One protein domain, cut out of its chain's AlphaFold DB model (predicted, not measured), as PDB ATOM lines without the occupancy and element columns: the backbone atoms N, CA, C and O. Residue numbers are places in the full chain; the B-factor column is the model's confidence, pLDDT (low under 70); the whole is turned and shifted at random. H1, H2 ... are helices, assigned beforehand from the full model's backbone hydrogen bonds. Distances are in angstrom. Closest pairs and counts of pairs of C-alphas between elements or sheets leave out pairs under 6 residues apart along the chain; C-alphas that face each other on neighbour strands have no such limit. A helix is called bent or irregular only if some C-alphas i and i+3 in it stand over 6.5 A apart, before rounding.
ATOM      1  N   LEU A   7     280.456 207.557 341.867       67.19
ATOM      2  CA  LEU A   7     279.193 207.602 342.608       67.19
ATOM      3  C   LEU A   7     279.032 208.855 343.487       67.19
ATOM      4  O   LEU A   7     277.920 209.130 343.927       67.19
ATOM      5  N   ALA A   8     280.105 209.614 343.740       70.44
ATOM      6  CA  ALA A   8     280.021 210.928 344.378       70.44
ATOM      7  C   ALA A   8     279.571 212.034 343.402       70.44
ATOM      8  O   ALA A   8     279.285 213.150 343.836       70.44
ATOM      9  N   ASP A   9     279.498 211.739 342.099       79.19
ATOM     10  CA  ASP A   9     278.898 212.632 341.115       79.19
ATOM     11  C   ASP A   9     277.377 212.700 341.330       79.19
ATOM     12  O   ASP A   9     276.679 211.683 341.377       79.19
ATOM     13  N   THR A  10     276.844 213.914 341.464       81.69
ATOM     14  CA  THR A  10     275.426 214.132 341.770       81.69
ATOM     15  C   THR A  10     274.492 213.641 340.664       81.69
ATOM     16  O   THR A  10     273.380 213.207 340.965       81.69
ATOM     17  N   ALA A  11     274.922 213.674 339.397       84.75
ATOM     18  CA  ALA A  11     274.130 213.164 338.282       84.75
ATOM     19  C   ALA A  11     274.131 211.630 338.266       84.75
ATOM     20  O   ALA A  11     273.077 211.022 338.086       84.75
ATOM     21  N   ALA A  12     275.277 210.999 338.533       86.06
ATOM     22  CA  ALA A  12     275.368 209.547 338.669       86.06
ATOM     23  C   ALA A  12     274.537 209.013 339.845       86.06
ATOM     24  O   ALA A  12     273.826 208.016 339.700       86.06
ATOM     25  N   ALA A  13     274.578 209.692 340.994       87.12
ATOM     26  CA  ALA A  13     273.775 209.341 342.160       87.12
ATOM     27  C   ALA A  13     272.266 209.478 341.880       87.12
ATOM     28  O   ALA A  13     271.489 208.577 342.209       87.12
ATOM     29  N   ALA A  14     271.849 210.566 341.223       90.00
ATOM     30  CA  ALA A  14     270.458 210.767 340.822       90.00
ATOM     31  C   ALA A  14     269.989 209.705 339.812       90.00
ATOM     32  O   ALA A  14     268.911 209.131 339.974       90.00
ATOM     33  N   ALA A  15     270.816 209.389 338.813       92.75
ATOM     34  CA  ALA A  15     270.526 208.359 337.823       92.75
ATOM     35  C   ALA A  15     270.416 206.964 338.456       92.75
ATOM     36  O   ALA A  15     269.489 206.218 338.145       92.75
ATOM     37  N   LEU A  16     271.300 206.626 339.400       91.44
ATOM     38  CA  LEU A  16     271.212 205.374 340.151       91.44
ATOM     39  C   LEU A  16     269.924 205.294 340.975       91.44
ATOM     40  O   LEU A  16     269.266 204.257 340.976       91.44
ATOM     41  N   SER A  17     269.532 206.388 341.634       91.62
ATOM     42  CA  SER A  17     268.270 206.443 342.376       91.62
ATOM     43  C   SER A  17     267.051 206.269 341.465       91.62
ATOM     44  O   SER A  17     266.088 205.609 341.855       91.62
ATOM     45  N   ALA A  18     267.070 206.844 340.259       91.06
ATOM     46  CA  ALA A  18     266.003 206.666 339.278       91.06
ATOM     47  C   ALA A  18     265.935 205.211 338.787       91.06
ATOM     48  O   ALA A  18     264.860 204.609 338.760       91.06
ATOM     49  N   LEU A  19     267.088 204.615 338.470       90.75
ATOM     50  CA  LEU A  19     267.179 203.229 338.018       90.75
ATOM     51  C   LEU A  19     266.708 202.241 339.097       90.75
ATOM     52  O   LEU A  19     265.965 201.306 338.807       90.75
ATOM     53  N   ASP A  20     267.068 202.489 340.356       90.88
ATOM     54  CA  ASP A  20     266.548 201.739 341.499       90.88
ATOM     55  C   ASP A  20     265.024 201.805 341.586       90.88
ATOM     56  O   ASP A  20     264.379 200.779 341.792       90.88
ATOM     57  N   ALA A  21     264.441 202.997 341.434       89.38
ATOM     58  CA  ALA A  21     262.996 203.183 341.512       89.38
ATOM     59  C   ALA A  21     262.264 202.382 340.423       89.38
ATOM     60  O   ALA A  21     261.233 201.767 340.698       89.38
ATOM     61  N   HIS A  22     262.831 202.319 339.215       88.12
ATOM     62  CA  HIS A  22     262.288 201.535 338.107       88.12
ATOM     63  C   HIS A  22     262.226 200.031 338.407       88.12
ATOM     64  O   HIS A  22     261.250 199.377 338.034       88.12
ATOM     65  N   TYR A  23     263.224 199.493 339.110       89.31
ATOM     66  CA  TYR A  23     263.311 198.067 339.431       89.31
ATOM     67  C   TYR A  23     262.780 197.693 340.826       89.31
ATOM     68  O   TYR A  23     262.555 196.512 341.106       89.31
ATOM     69  N   ALA A  24     262.517 198.669 341.701       87.62
ATOM     70  CA  ALA A  24     262.027 198.430 343.059       87.62
ATOM     71  C   ALA A  24     260.703 197.650 343.072       87.62
ATOM     72  O   ALA A  24     260.551 196.707 343.846       87.62
ATOM     73  N   ALA A  25     259.777 197.976 342.163       81.12
ATOM     74  CA  ALA A  25     258.485 197.293 342.035       81.12
ATOM     75  C   ALA A  25     258.597 195.823 341.574       81.12
ATOM     76  O   ALA A  25     257.652 195.048 341.724       81.12
ATOM     77  N   LEU A  26     259.744 195.431 341.014       84.19
ATOM     78  CA  LEU A  26     260.048 194.053 340.627       84.19
ATOM     79  C   LEU A  26     260.714 193.264 341.765       84.19
ATOM     80  O   LEU A  26     260.768 192.037 341.711       84.19
ATOM     81  N   GLY A  27     261.176 193.945 342.819       83.38
ATOM     82  CA  GLY A  27     261.882 193.331 343.941       83.38
ATOM     83  C   GLY A  27     263.364 193.072 343.662       83.38
ATOM     84  O   GLY A  27     263.902 192.086 344.150       83.38
ATOM     85  N   CYS A  28     264.033 193.951 342.906       81.00
ATOM     86  CA  CYS A  28     265.420 193.782 342.439       81.00
ATOM     87  C   CYS A  28     266.514 193.619 343.505       81.00
ATOM     88  O   CYS A  28     267.619 193.207 343.177       81.00
ATOM     89  N   ARG A  29     266.229 193.948 344.768       82.75
ATOM     90  CA  ARG A  29     267.153 193.781 345.907       82.75
ATOM     91  C   ARG A  29     266.851 192.537 346.740       82.75
ATOM     92  O   ARG A  29     267.293 192.411 347.875       82.75
ATOM     93  N   THR A  30     266.013 191.659 346.210       81.31
ATOM     94  CA  THR A  30     265.577 190.424 346.852       81.31
ATOM     95  C   THR A  30     265.558 189.326 345.800       81.31
ATOM     96  O   THR A  30     265.474 189.615 344.608       81.31
ATOM     97  N   ARG A  31     265.571 188.058 346.217       85.50
ATOM     98  CA  ARG A  31     265.324 186.924 345.311       85.50
ATOM     99  C   ARG A  31     263.835 186.827 344.964       85.50
ATOM    100  O   ARG A  31     263.137 185.892 345.348       85.50
ATOM    101  N   SER A  32     263.331 187.871 344.315       89.44
ATOM    102  CA  SER A  32     261.931 188.042 343.953       89.44
ATOM    103  C   SER A  32     261.588 187.167 342.756       89.44
ATOM    104  O   SER A  32     262.141 187.345 341.673       89.44
ATOM    105  N   ARG A  33     260.595 186.286 342.911       92.00
ATOM    106  CA  ARG A  33     260.049 185.523 341.779       92.00
ATOM    107  C   ARG A  33     259.515 186.436 340.673       92.00
ATOM    108  O   ARG A  33     259.684 186.132 339.505       92.00
ATOM    109  N   ARG A  34     258.950 187.593 341.035       91.44
ATOM    110  CA  ARG A  34     258.467 188.588 340.065       91.44
ATOM    111  C   ARG A  34     259.598 189.149 339.201       91.44
ATOM    112  O   ARG A  34     259.359 189.460 338.040       91.44
ATOM    113  N   LEU A  35     260.797 189.307 339.765       91.81
ATOM    114  CA  LEU A  35     261.972 189.730 339.008       91.81
ATOM    115  C   LEU A  35     262.436 188.616 338.070       91.81
ATOM    116  O   LEU A  35     262.706 188.900 336.912       91.81
ATOM    117  N   GLU A  36     262.500 187.373 338.547       92.94
ATOM    118  CA  GLU A  36     262.881 186.229 337.706       92.94
ATOM    119  C   GLU A  36     261.914 186.048 336.530       92.94
ATOM    120  O   GLU A  36     262.362 186.005 335.388       92.94
ATOM    121  N   ASP A  37     260.601 186.073 336.785       94.31
ATOM    122  CA  ASP A  37     259.575 185.979 335.738       94.31
ATOM    123  C   ASP A  37     259.726 187.125 334.711       94.31
ATOM    124  O   ASP A  37     259.636 186.914 333.501       94.31
ATOM    125  N   PHE A  38     260.031 188.344 335.177       93.56
ATOM    126  CA  PHE A  38     260.313 189.482 334.298       93.56
ATOM    127  C   PHE A  38     261.559 189.253 333.436       93.56
ATOM    128  O   PHE A  38     261.525 189.507 332.233       93.56
ATOM    129  N   LEU A  39     262.654 188.777 334.034       93.94
ATOM    130  CA  LEU A  39     263.907 188.496 333.332       93.94
ATOM    131  C   LEU A  39     263.757 187.358 332.315       93.94
ATOM    132  O   LEU A  39     264.401 187.392 331.266       93.94
ATOM    133  N   ASP A  40     262.923 186.362 332.612       95.56
ATOM    134  CA  ASP A  40     262.573 185.280 331.690       95.56
ATOM    135  C   ASP A  40     261.751 185.808 330.510       95.56
ATOM    136  O   ASP A  40     262.065 185.508 329.358       95.56
ATOM    137  N   ASP A  41     260.758 186.659 330.779       95.06
ATOM    138  CA  ASP A  41     259.889 187.226 329.748       95.06
ATOM    139  C   ASP A  41     260.635 188.160 328.784       95.06
ATOM    140  O   ASP A  41     260.346 188.162 327.586       95.06
ATOM    141  N   ILE A  42     261.593 188.964 329.266       93.12
ATOM    142  CA  ILE A  42     262.353 189.886 328.403       93.12
ATOM    143  C   ILE A  42     263.517 189.211 327.663       93.12
ATOM    144  O   ILE A  42     263.984 189.760 326.667       93.12
ATOM    145  N   ALA A  43     263.988 188.038 328.107       93.50
ATOM    146  CA  ALA A  43     265.162 187.369 327.533       93.50
ATOM    147  C   ALA A  43     265.080 187.117 326.011       93.50
ATOM    148  O   ALA A  43     266.080 187.346 325.327       93.50
ATOM    149  N   PRO A  44     263.929 186.727 325.422       92.69
ATOM    150  CA  PRO A  44     263.795 186.578 323.968       92.69
ATOM    151  C   PRO A  44     263.968 187.884 323.179       92.69
ATOM    152  O   PRO A  44     264.178 187.848 321.969       92.69
ATOM    153  N   HIS A  45     263.869 189.036 323.847       90.62
ATOM    154  CA  HIS A  45     263.984 190.369 323.253       90.62
ATOM    155  C   HIS A  45     265.362 191.005 323.470       90.62
ATOM    156  O   HIS A  45     265.556 192.176 323.150       90.62
ATOM    157  N   GLN A  46     266.312 190.249 324.019       89.81
ATOM    158  CA  GLN A  46     267.645 190.710 324.382       89.81
ATOM    159  C   GLN A  46     268.729 190.006 323.569       89.81
ATOM    160  O   GLN A  46     268.561 188.896 323.061       89.81
ATOM    161  N   THR A  47     269.905 190.627 323.505       90.00
ATOM    162  CA  THR A  47     271.121 189.896 323.142       90.00
ATOM    163  C   THR A  47     271.527 188.971 324.292       90.00
ATOM    164  O   THR A  47     271.272 189.259 325.463       90.00
ATOM    165  N   LYS A  48     272.239 187.878 323.982       90.38
ATOM    166  CA  LYS A  48     272.783 186.970 325.013       90.38
ATOM    167  C   LYS A  48     273.653 187.707 326.038       90.38
ATOM    168  O   LYS A  48     273.670 187.336 327.209       90.38
ATOM    169  N   GLU A  49     274.373 188.734 325.591       89.88
ATOM    170  CA  GLU A  49     275.179 189.593 326.455       89.88
ATOM    171  C   GLU A  49     274.296 190.403 327.408       89.88
ATOM    172  O   GLU A  49     274.503 190.324 328.614       89.88
ATOM    173  N   ALA A  50     273.273 191.099 326.906       90.38
ATOM    174  CA  ALA A  50     272.362 191.881 327.740       90.38
ATOM    175  C   ALA A  50     271.658 191.010 328.795       90.38
ATOM    176  O   ALA A  50     271.615 191.386 329.968       90.38
ATOM    177  N   THR A  51     271.192 189.815 328.407       93.50
ATOM    178  CA  THR A  51     270.587 188.848 329.336       93.50
ATOM    179  C   THR A  51     271.564 188.422 330.427       93.50
ATOM    180  O   THR A  51     271.219 188.455 331.608       93.50
ATOM    181  N   LYS A  52     272.789 188.030 330.054       94.06
ATOM    182  CA  LYS A  52     273.812 187.612 331.020       94.06
ATOM    183  C   LYS A  52     274.149 188.751 331.983       94.06
ATOM    184  O   LYS A  52     274.150 188.539 333.189       94.06
ATOM    185  N   THR A  53     274.404 189.941 331.451       94.06
ATOM    186  CA  THR A  53     274.822 191.109 332.228       94.06
ATOM    187  C   THR A  53     273.741 191.543 333.221       94.06
ATOM    188  O   THR A  53     274.046 191.738 334.394       94.06
ATOM    189  N   LEU A  54     272.469 191.618 332.806       92.62
ATOM    190  CA  LEU A  54     271.371 191.951 333.725       92.62
ATOM    191  C   LEU A  54     271.189 190.905 334.822       92.62
ATOM    192  O   LEU A  54     271.020 191.268 335.985       92.62
ATOM    193  N   ARG A  55     271.233 189.613 334.475       94.88
ATOM    194  CA  ARG A  55     271.074 188.535 335.461       94.88
ATOM    195  C   ARG A  55     272.192 188.538 336.493       94.88
ATOM    196  O   ARG A  55     271.899 188.456 337.680       94.88
ATOM    197  N   SER A  56     273.444 188.681 336.058       93.75
ATOM    198  CA  SER A  56     274.582 188.804 336.974       93.75
ATOM    199  C   SER A  56     274.420 190.000 337.911       93.75
ATOM    200  O   SER A  56     274.578 189.851 339.122       93.75
ATOM    201  N   ALA A  57     274.033 191.161 337.374       94.12
ATOM    202  CA  ALA A  57     273.845 192.362 338.173       94.12
ATOM    203  C   ALA A  57     272.729 192.198 339.218       94.12
ATOM    204  O   ALA A  57     272.921 192.546 340.382       94.12
ATOM    205  N   PHE A  58     271.576 191.636 338.841       94.88
ATOM    206  CA  PHE A  58     270.482 191.404 339.788       94.88
ATOM    207  C   PHE A  58     270.794 190.327 340.825       94.88
ATOM    208  O   PHE A  58     270.409 190.495 341.980       94.88
ATOM    209  N   ALA A  59     271.519 189.268 340.459       93.69
ATOM    210  CA  ALA A  59     271.970 188.261 341.415       93.69
ATOM    211  C   ALA A  59     272.885 188.884 342.485       93.69
ATOM    212  O   ALA A  59     272.633 188.721 343.676       93.69
ATOM    213  N   ALA A  60     273.869 189.684 342.064       92.88
ATOM    214  CA  ALA A  60     274.754 190.411 342.972       92.88
ATOM    215  C   ALA A  60     273.975 191.371 343.894       92.88
ATOM    216  O   ALA A  60     274.174 191.366 345.108       92.88
ATOM    217  N   LEU A  61     273.016 192.132 343.348       92.44
ATOM    218  CA  LEU A  61     272.162 193.026 344.144       92.44
ATOM    219  C   LEU A  61     271.291 192.271 345.157       92.44
ATOM    220  O   LEU A  61     271.099 192.760 346.271       92.44
ATOM    221  N   ALA A  62     270.766 191.100 344.789       90.25
ATOM    222  CA  ALA A  62     269.975 190.255 345.681       90.25
ATOM    223  C   ALA A  62     270.816 189.647 346.817       90.25
ATOM    224  O   ALA A  62     270.287 189.417 347.904       90.25
ATOM    225  N   ASP A  63     272.113 189.443 346.585       91.12
ATOM    226  CA  ASP A  63     273.082 188.999 347.593       91.12
ATOM    227  C   ASP A  63     273.664 190.170 348.418       91.12
ATOM    228  O   ASP A  63     274.496 189.971 349.304       91.12
ATOM    229  N   GLY A  64     273.201 191.402 348.171       88.44
ATOM    230  CA  GLY A  64     273.631 192.610 348.880       88.44
ATOM    231  C   GLY A  64     274.932 193.221 348.355       88.44
ATOM    232  O   GLY A  64     275.408 194.214 348.912       88.44
ATOM    233  N   GLU A  65     275.501 192.683 347.275       91.19
ATOM    234  CA  GLU A  65     276.673 193.258 346.628       91.19
ATOM    235  C   GLU A  65     276.272 194.484 345.805       91.19
ATOM    236  O   GLU A  65     275.526 194.416 344.828       91.19
ATOM    237  N   ARG A  66     276.809 195.640 346.199       88.25
ATOM    238  CA  ARG A  66     276.560 196.913 345.525       88.25
ATOM    239  C   ARG A  66     277.851 197.610 345.130       88.25
ATOM    240  O   ARG A  66     278.094 198.768 345.468       88.25
ATOM    241  N   SER A  67     278.703 196.865 344.438       89.44
ATOM    242  CA  SER A  67     279.986 197.364 343.964       89.44
ATOM    243  C   SER A  67     279.812 198.284 342.742       89.44
ATOM    244  O   SER A  67     278.794 198.220 342.039       89.44
ATOM    245  N   PRO A  68     280.809 199.135 342.427       87.50
ATOM    246  CA  PRO A  68     280.819 199.897 341.180       87.50
ATOM    247  C   PRO A  68     280.685 199.016 339.931       87.50
ATOM    248  O   PRO A  68     280.089 199.447 338.945       87.50
ATOM    249  N   LEU A  69     281.207 197.783 339.978       87.94
ATOM    250  CA  LEU A  69     281.067 196.812 338.897       87.94
ATOM    251  C   LEU A  69     279.607 196.383 338.731       87.94
ATOM    252  O   LEU A  69     279.079 196.510 337.631       87.94
ATOM    253  N   THR A  70     278.940 195.971 339.814       91.12
ATOM    254  CA  THR A  70     277.522 195.575 339.793       91.12
ATOM    255  C   THR A  70     276.634 196.680 339.229       91.12
ATOM    256  O   THR A  70     275.770 196.428 338.392       91.12
ATOM    257  N   ILE A  71     276.858 197.929 339.647       91.50
ATOM    258  CA  ILE A  71     276.068 199.071 339.168       91.50
ATOM    259  C   ILE A  71     276.334 199.336 337.681       91.50
ATOM    260  O   ILE A  71     275.404 199.635 336.929       91.50
ATOM    261  N   ARG A  72     277.588 199.204 337.237       90.00
ATOM    262  CA  ARG A  72     277.950 199.355 335.826       90.00
ATOM    263  C   ARG A  72     277.313 198.267 334.963       90.00
ATOM    264  O   ARG A  72     276.802 198.582 333.895       90.00
ATOM    265  N   GLU A  73     277.317 197.019 335.419       91.69
ATOM    266  CA  GLU A  73     276.649 195.909 334.734       91.69
ATOM    267  C   GLU A  73     275.132 196.120 334.686       91.69
ATOM    268  O   GLU A  73     274.534 195.993 333.619       91.69
ATOM    269  N   LEU A  74     274.509 196.551 335.790       93.81
ATOM    270  CA  LEU A  74     273.086 196.899 335.810       93.81
ATOM    271  C   LEU A  74     272.762 197.970 334.758       93.81
ATOM    272  O   LEU A  74     271.801 197.825 333.998       93.81
ATOM    273  N   ALA A  75     273.564 199.035 334.703       93.62
ATOM    274  CA  ALA A  75     273.400 200.113 333.740       93.62
ATOM    275  C   ALA A  75     273.604 199.620 332.300       93.62
ATOM    276  O   ALA A  75     272.723 199.793 331.464       93.62
ATOM    277  N   GLN A  76     274.712 198.936 332.012       92.44
ATOM    278  CA  GLN A  76     275.000 198.402 330.681       92.44
ATOM    279  C   GLN A  76     273.891 197.459 330.205       92.44
ATOM    280  O   GLN A  76     273.375 197.610 329.100       92.44
ATOM    281  N   GLY A  77     273.495 196.505 331.045       93.44
ATOM    282  CA  GLY A  77     272.459 195.538 330.723       93.44
ATOM    283  C   GLY A  77     271.086 196.185 330.512       93.44
ATOM    284  O   GLY A  77     270.376 195.822 329.573       93.44
ATOM    285  N   THR A  78     270.735 197.188 331.325       94.25
ATOM    286  CA  THR A  78     269.498 197.968 331.153       94.25
ATOM    287  C   THR A  78     269.520 198.712 329.824       94.25
ATOM    288  O   THR A  78     268.592 198.585 329.031       94.25
ATOM    289  N   TRP A  79     270.593 199.452 329.553       92.94
ATOM    290  CA  TRP A  79     270.723 200.249 328.338       92.94
ATOM    291  C   TRP A  79     270.663 199.374 327.080       92.94
ATOM    292  O   TRP A  79     269.853 199.637 326.193       92.94
ATOM    293  N   LEU A  80     271.422 198.274 327.037       91.00
ATOM    294  CA  LEU A  80     271.399 197.330 325.911       91.00
ATOM    295  C   LEU A  80     270.027 196.679 325.692       91.00
ATOM    296  O   LEU A  80     269.705 196.297 324.571       91.00
ATOM    297  N   THR A  81     269.230 196.534 326.748       92.00
ATOM    298  CA  THR A  81     267.887 195.949 326.659       92.00
ATOM    299  C   THR A  81     266.856 196.954 326.155       92.00
ATOM    300  O   THR A  81     265.976 196.594 325.379       92.00
ATOM    301  N   PHE A  82     266.932 198.206 326.609       92.00
ATOM    302  CA  PHE A  82     265.821 199.157 326.520       92.00
ATOM    303  C   PHE A  82     266.097 200.396 325.659       92.00
ATOM    304  O   PHE A  82     265.223 201.260 325.588       92.00
ATOM    305  N   LEU A  83     267.268 200.523 325.018       86.44
ATOM    306  CA  LEU A  83     267.589 201.684 324.170       86.44
ATOM    307  C   LEU A  83     266.589 201.842 323.011       86.44
ATOM    308  O   LEU A  83     266.147 202.950 322.719       86.44
ATOM    309  N   GLU A  84     266.182 200.725 322.403       79.31
ATOM    310  CA  GLU A  84     265.185 200.671 321.328       79.31
ATOM    311  C   GLU A  84     264.253 199.470 321.546       79.31
ATOM    312  O   GLU A  84     264.417 198.415 320.930       79.31
ATOM    313  N   PRO A  85     263.278 199.570 322.468       78.19
ATOM    314  CA  PRO A  85     262.484 198.416 322.841       78.19
ATOM    315  C   PRO A  85     261.554 198.034 321.687       78.19
ATOM    316  O   PRO A  85     260.670 198.804 321.295       78.19
ATOM    317  N   ALA A  86     261.712 196.812 321.174       83.00
ATOM    318  CA  ALA A  86     260.728 196.215 320.278       83.00
ATOM    319  C   ALA A  86     259.333 196.251 320.928       83.00
ATOM    320  O   ALA A  86     259.205 196.219 322.156       83.00
ATOM    321  N   GLN A  87     258.268 196.273 320.121       84.69
ATOM    322  CA  GLN A  87     256.898 196.364 320.640       84.69
ATOM    323  C   GLN A  87     256.600 195.302 321.714       84.69
ATOM    324  O   GLN A  87     256.053 195.645 322.758       84.69
ATOM    325  N   GLY A  88     257.019 194.049 321.494       87.69
ATOM    326  CA  GLY A  88     256.835 192.964 322.464       87.69
ATOM    327  C   GLY A  88     257.507 193.237 323.813       87.69
ATOM    328  O   GLY A  88     256.898 193.008 324.852       87.69
ATOM    329  N   LEU A  89     258.706 193.831 323.814       89.06
ATOM    330  CA  LEU A  89     259.409 194.200 325.043       89.06
ATOM    331  C   LEU A  89     258.652 195.280 325.824       89.06
ATOM    332  O   LEU A  89     258.503 195.180 327.040       89.06
ATOM    333  N   ALA A  90     258.119 196.287 325.132       89.94
ATOM    334  CA  ALA A  90     257.312 197.320 325.773       89.94
ATOM    335  C   ALA A  90     256.007 196.755 326.365       89.94
ATOM    336  O   ALA A  90     255.605 197.143 327.459       89.94
ATOM    337  N   GLU A  91     255.356 195.817 325.676       89.88
ATOM    338  CA  GLU A  91     254.157 195.136 326.182       89.88
ATOM    339  C   GLU A  91     254.461 194.227 327.377       89.88
ATOM    340  O   GLU A  91     253.649 194.120 328.295       89.88
ATOM    341  N   ILE A  92     255.640 193.601 327.413       91.06
ATOM    342  CA  ILE A  92     256.105 192.884 328.599       91.06
ATOM    343  C   ILE A  92     256.233 193.861 329.765       91.06
ATOM    344  O   ILE A  92     255.619 193.623 330.799       91.06
ATOM    345  N   VAL A  93     256.938 194.983 329.598       89.06
ATOM    346  CA  VAL A  93     257.107 195.983 330.667       89.06
ATOM    347  C   VAL A  93     255.757 196.500 331.186       89.06
ATOM    348  O   VAL A  93     255.600 196.626 332.400       89.06
ATOM    349  N   ASP A  94     254.760 196.712 330.319       88.38
ATOM    350  CA  ASP A  94     253.387 197.066 330.728       88.38
ATOM    351  C   ASP A  94     252.772 196.052 331.706       88.38
ATOM    352  O   ASP A  94     252.086 196.444 332.646       88.38
ATOM    353  N   ARG A  95     253.011 194.744 331.522       88.44
ATOM    354  CA  ARG A  95     252.470 193.701 332.419       88.44
ATOM    355  C   ARG A  95     253.077 193.763 333.824       88.44
ATOM    356  O   ARG A  95     252.444 193.332 334.789       88.44
ATOM    357  N   TYR A  96     254.296 194.287 333.944       86.50
ATOM    358  CA  TYR A  96     255.043 194.325 335.201       86.50
ATOM    359  C   TYR A  96     255.032 195.693 335.896       86.50
ATOM    360  O   TYR A  96     255.126 195.750 337.127       86.50
ATOM    361  N   GLY A  97     254.908 196.786 335.147       72.62
ATOM    362  CA  GLY A  97     254.719 198.126 335.684       72.62
ATOM    363  C   GLY A  97     253.245 198.381 335.949       72.62
ATOM    364  O   GLY A  97     252.415 198.265 335.060       72.62
ATOM    365  N   VAL A  98     252.904 198.692 337.194       56.47
ATOM    366  CA  VAL A  98     251.524 198.917 337.638       56.47
ATOM    367  C   VAL A  98     250.919 200.090 336.850       56.47
ATOM    368  O   VAL A  98     251.136 201.247 337.191       56.47
ATOM    369  N   GLY A  99     250.200 199.809 335.763       47.34
ATOM    370  CA  GLY A  99     249.719 200.841 334.851       47.34
ATOM    371  C   GLY A  99     248.453 200.426 334.123       47.34
ATOM    372  O   GLY A  99     248.501 199.974 332.985       47.34
ATOM    373  N   GLY A 100     247.302 200.679 334.749       49.25
ATOM    374  CA  GLY A 100     245.997 200.761 334.082       49.25
ATOM    375  C   GLY A 100     245.891 201.981 333.161       49.25
ATOM    376  O   GLY A 100     244.908 202.716 333.212       49.25
ATOM    377  N   ALA A 101     246.922 202.249 332.356       48.50
ATOM    378  CA  ALA A 101     246.888 203.334 331.397       48.50
ATOM    379  C   ALA A 101     245.874 202.969 330.308       48.50
ATOM    380  O   ALA A 101     246.019 201.964 329.615       48.50
ATOM    381  N   VAL A 102     244.851 203.805 330.150       52.97
ATOM    382  CA  VAL A 102     243.784 203.714 329.138       52.97
ATOM    383  C   VAL A 102     244.342 204.048 327.731       52.97
ATOM    384  O   VAL A 102     243.759 204.803 326.961       52.97
ATOM    385  N   GLY A 103     245.534 203.544 327.399       63.16
ATOM    386  CA  GLY A 103     246.315 203.873 326.206       63.16
ATOM    387  C   GLY A 103     246.649 202.660 325.332       63.16
ATOM    388  O   GLY A 103     246.309 201.521 325.641       63.16
ATOM    389  N   ARG A 104     247.326 202.909 324.200       75.31
ATOM    390  CA  ARG A 104     247.801 201.856 323.279       75.31
ATOM    391  C   ARG A 104     248.756 200.898 324.004       75.31
ATOM    392  O   ARG A 104     249.630 201.361 324.732       75.31
ATOM    393  N   ARG A 105     248.654 199.593 323.725       81.94
ATOM    394  CA  ARG A 105     249.579 198.565 324.239       81.94
ATOM    395  C   ARG A 105     251.053 198.971 324.042       81.94
ATOM    396  O   ARG A 105     251.440 199.524 323.002       81.94
ATOM    397  N   GLY A 106     251.859 198.765 325.077       85.25
ATOM    398  CA  GLY A 106     253.271 199.128 325.159       85.25
ATOM    399  C   GLY A 106     253.545 200.621 325.367       85.25
ATOM    400  O   GLY A 106     254.701 201.029 325.296       85.25
ATOM    401  N   ALA A 107     252.535 201.484 325.540       86.62
ATOM    402  CA  ALA A 107     252.774 202.925 325.694       86.62
ATOM    403  C   ALA A 107     253.522 203.251 326.989       86.62
ATOM    404  O   ALA A 107     254.505 203.993 326.945       86.62
ATOM    405  N   TYR A 108     253.092 202.662 328.105       87.38
ATOM    406  CA  TYR A 108     253.783 202.818 329.378       87.38
ATOM    407  C   TYR A 108     255.182 202.192 329.309       87.38
ATOM    408  O   TYR A 108     256.157 202.821 329.702       87.38
ATOM    409  N   GLY A 109     255.316 201.012 328.710       89.56
ATOM    410  CA  GLY A 109     256.556 200.262 328.630       89.56
ATOM    411  C   GLY A 109     257.609 200.962 327.789       89.56
ATOM    412  O   GLY A 109     258.769 200.983 328.177       89.56
ATOM    413  N   ARG A 110     257.216 201.626 326.695       90.38
ATOM    414  CA  ARG A 110     258.121 202.500 325.928       90.38
ATOM    415  C   ARG A 110     258.596 203.693 326.752       90.38
ATOM    416  O   ARG A 110     259.770 204.042 326.691       90.38
ATOM    417  N   GLN A 111     257.698 204.320 327.511       89.94
ATOM    418  CA  GLN A 111     258.058 205.450 328.365       89.94
ATOM    419  C   GLN A 111     258.994 205.014 329.501       89.94
ATOM    420  O   GLN A 111     260.016 205.654 329.733       89.94
ATOM    421  N   TRP A 112     258.678 203.903 330.166       90.31
ATOM    422  CA  TRP A 112     259.515 203.304 331.199       90.31
ATOM    423  C   TRP A 112     260.892 202.928 330.643       90.31
ATOM    424  O   TRP A 112     261.901 203.315 331.221       90.31
ATOM    425  N   ALA A 113     260.941 202.259 329.485       91.56
ATOM    426  CA  ALA A 113     262.181 201.850 328.827       91.56
ATOM    427  C   ALA A 113     263.059 203.053 328.473       91.56
ATOM    428  O   ALA A 113     264.265 203.016 328.689       91.56
ATOM    429  N   ARG A 114     262.450 204.148 328.006       91.44
ATOM    430  CA  ARG A 114     263.164 205.398 327.743       91.44
ATOM    431  C   ARG A 114     263.808 205.964 329.010       91.44
ATOM    432  O   ARG A 114     265.002 206.231 328.999       91.44
ATOM    433  N   TYR A 115     263.058 206.097 330.105       91.25
ATOM    434  CA  TYR A 115     263.612 206.630 331.356       91.25
ATOM    435  C   TYR A 115     264.681 205.721 331.970       91.25
ATOM    436  O   TYR A 115     265.714 206.213 332.429       91.25
ATOM    437  N   ALA A 116     264.472 204.403 331.933       92.19
ATOM    438  CA  ALA A 116     265.457 203.433 332.391       92.19
ATOM    439  C   ALA A 116     266.752 203.520 331.565       92.19
ATOM    440  O   ALA A 116     267.840 203.525 332.137       92.19
ATOM    441  N   SER A 117     266.641 203.658 330.240       93.38
ATOM    442  CA  SER A 117     267.778 203.844 329.331       93.38
ATOM    443  C   SER A 117     268.515 205.161 329.552       93.38
ATOM    444  O   SER A 117     269.742 205.154 329.559       93.38
ATOM    445  N   ASP A 118     267.807 206.269 329.783       93.56
ATOM    446  CA  ASP A 118     268.422 207.578 330.047       93.56
ATOM    447  C   ASP A 118     269.228 207.562 331.365       93.56
ATOM    448  O   ASP A 118     270.370 208.039 331.431       93.56
ATOM    449  N   ALA A 119     268.668 206.952 332.416       93.62
ATOM    450  CA  ALA A 119     269.359 206.762 333.690       93.62
ATOM    451  C   ALA A 119     270.573 205.829 333.541       93.62
ATOM    452  O   ALA A 119     271.679 206.148 333.986       93.62
ATOM    453  N   ALA A 120     270.389 204.694 332.866       93.25
ATOM    454  CA  ALA A 120     271.446 203.728 332.605       93.25
ATOM    455  C   ALA A 120     272.595 204.324 331.778       93.25
ATOM    456  O   ALA A 120     273.764 204.117 332.102       93.25
ATOM    457  N   TRP A 121     272.280 205.118 330.756       92.00
ATOM    458  CA  TRP A 121     273.269 205.816 329.940       92.00
ATOM    459  C   TRP A 121     274.113 206.789 330.766       92.00
ATOM    460  O   TRP A 121     275.339 206.793 330.657       92.00
ATOM    461  N   THR A 122     273.470 207.568 331.640       91.88
ATOM    462  CA  THR A 122     274.157 208.514 332.532       91.88
ATOM    463  C   THR A 122     275.177 207.795 333.417       91.88
ATOM    464  O   THR A 122     276.338 208.197 333.488       91.88
ATOM    465  N   ILE A 123     274.770 206.682 334.033       90.44
ATOM    466  CA  ILE A 123     275.656 205.839 334.844       90.44
ATOM    467  C   ILE A 123     276.806 205.281 333.996       90.44
ATOM    468  O   ILE A 123     277.970 205.355 334.393       90.44
ATOM    469  N   TRP A 124     276.496 204.738 332.816       85.56
ATOM    470  CA  TRP A 124     277.478 204.122 331.926       85.56
ATOM    471  C   TRP A 124     278.570 205.110 331.500       85.56
ATOM    472  O   TRP A 124     279.757 204.809 331.648       85.56
ATOM    473  N   ILE A 125     278.191 206.313 331.058       85.19
ATOM    474  CA  ILE A 125     279.133 207.367 330.665       85.19
ATOM    475  C   ILE A 125     280.014 207.796 331.838       85.19
ATOM    476  O   ILE A 125     281.241 207.803 331.708       85.19
ATOM    477  N   VAL A 126     279.415 208.104 332.991       85.19
ATOM    478  CA  VAL A 126     280.151 208.621 334.156       85.19
ATOM    479  C   VAL A 126     281.076 207.559 334.762       85.19
ATOM    480  O   VAL A 126     282.171 207.879 335.222       85.19
ATOM    481  N   SER A 127     280.708 206.276 334.674       80.00
ATOM    482  CA  SER A 127     281.561 205.154 335.098       80.00
ATOM    483  C   SER A 127     282.758 204.880 334.169       80.00
ATOM    484  O   SER A 127     283.569 203.994 334.448       80.00
ATOM    485  N   GLY A 128     282.892 205.622 333.064       74.12
ATOM    486  CA  GLY A 128     283.965 205.433 332.092       74.12
ATOM    487  C   GLY A 128     283.709 204.292 331.109       74.12
ATOM    488  O   GLY A 128     284.668 203.720 330.594       74.12
TER     489      GLY A 128
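This is residues 7 to 128 of the 139 residues of an uncharacterized protein of Streptomyces sp. RP5T (UniProt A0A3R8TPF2). The long helix H6 runs along one side of this compact helical body, with H1 and H4 each packing on it aslant, at 38 degrees to its line; H3 packs on H4, beyond it from H6. H2 stands beside H5, and H5 meets the first part of H6 almost at a right angle, so that H2, H3, H4, H6 and H5 make a ring of contacts, weakest between H2 and H3. The printed part has 122 residues with six named helices, H1 to H6 in chain order, and no named strand; the class is all helix. It is compact, with a radius of gyration of the C-alphas of 13.5 A and spans of 40 by 27 by 24 A.

Start at C-alpha 10, at (275.426, 214.132, 341.770); from there H1, residues 10 to 24, runs 20.7 A. Next come H2, residues 33 to 45, 19.5 A, and H3, residues 48 to 62, 21.1 A. H2 is irregular: C-alphas 41 and 44 are 7.0 A apart. Find C-alpha 68 at (280.819, 199.897, 341.180), where H4, residues 68 to 82, begins its 21.0 A. H5, residues 87 to 96, is 14.8 A long. H6, residues 107 to 126, runs 29.2 A and ends at C-alpha 126, at (280.151, 208.621, 334.156).

Look first at H6, the hub, which touches H1, H4 and H5. At Ala 15 and Ala 119, the closest C-alphas of H1 and H6, you find 4.6 A; the two run opposite ways at a tilt of 38 degrees, only just steep. H4 and H6 come closest at the C-alphas of Ala 75 and Ala 120, 4.3 A, also opposite ways at 38 degrees, only just steep. H1 and H4 are near each other. H5 touches residues 107 to 113 of H6 alone, about perpendicular at 86 degrees, closest at the C-alphas of Ala 90 and Gly 109, 4.2 A. H3 and H4 form a helical hairpin at a steep tilt of 45 degrees; the C-alphas of Ala 50 and Gly 77 are closest, 4.7 A. H2 and H5 touch at a shallow tilt of 4 degrees, opposite ways, closest at the C-alphas of Ile 42 and Leu 89, 6.2 A. H2 and H3, also a helical hairpin, only just touch, with 3 pairs of C-alphas within 8 A; their closest are those of Ala 43 and Thr 51, 5.9 A. Among the pairs that stay apart are H3 and H6. In H1, H3, H4, H5 and H6 every O i to N i+4 pair is within hydrogen-bond range; in H2, 7 of 9 are.

The C-alphas farthest apart are those of Val 102 and Gly 128, 40.3 A. The printed part has no cut and no long link. Confidence is under 70 at residue 7 and residues 98 to 103; the mean pLDDT of the printed part is 87.1.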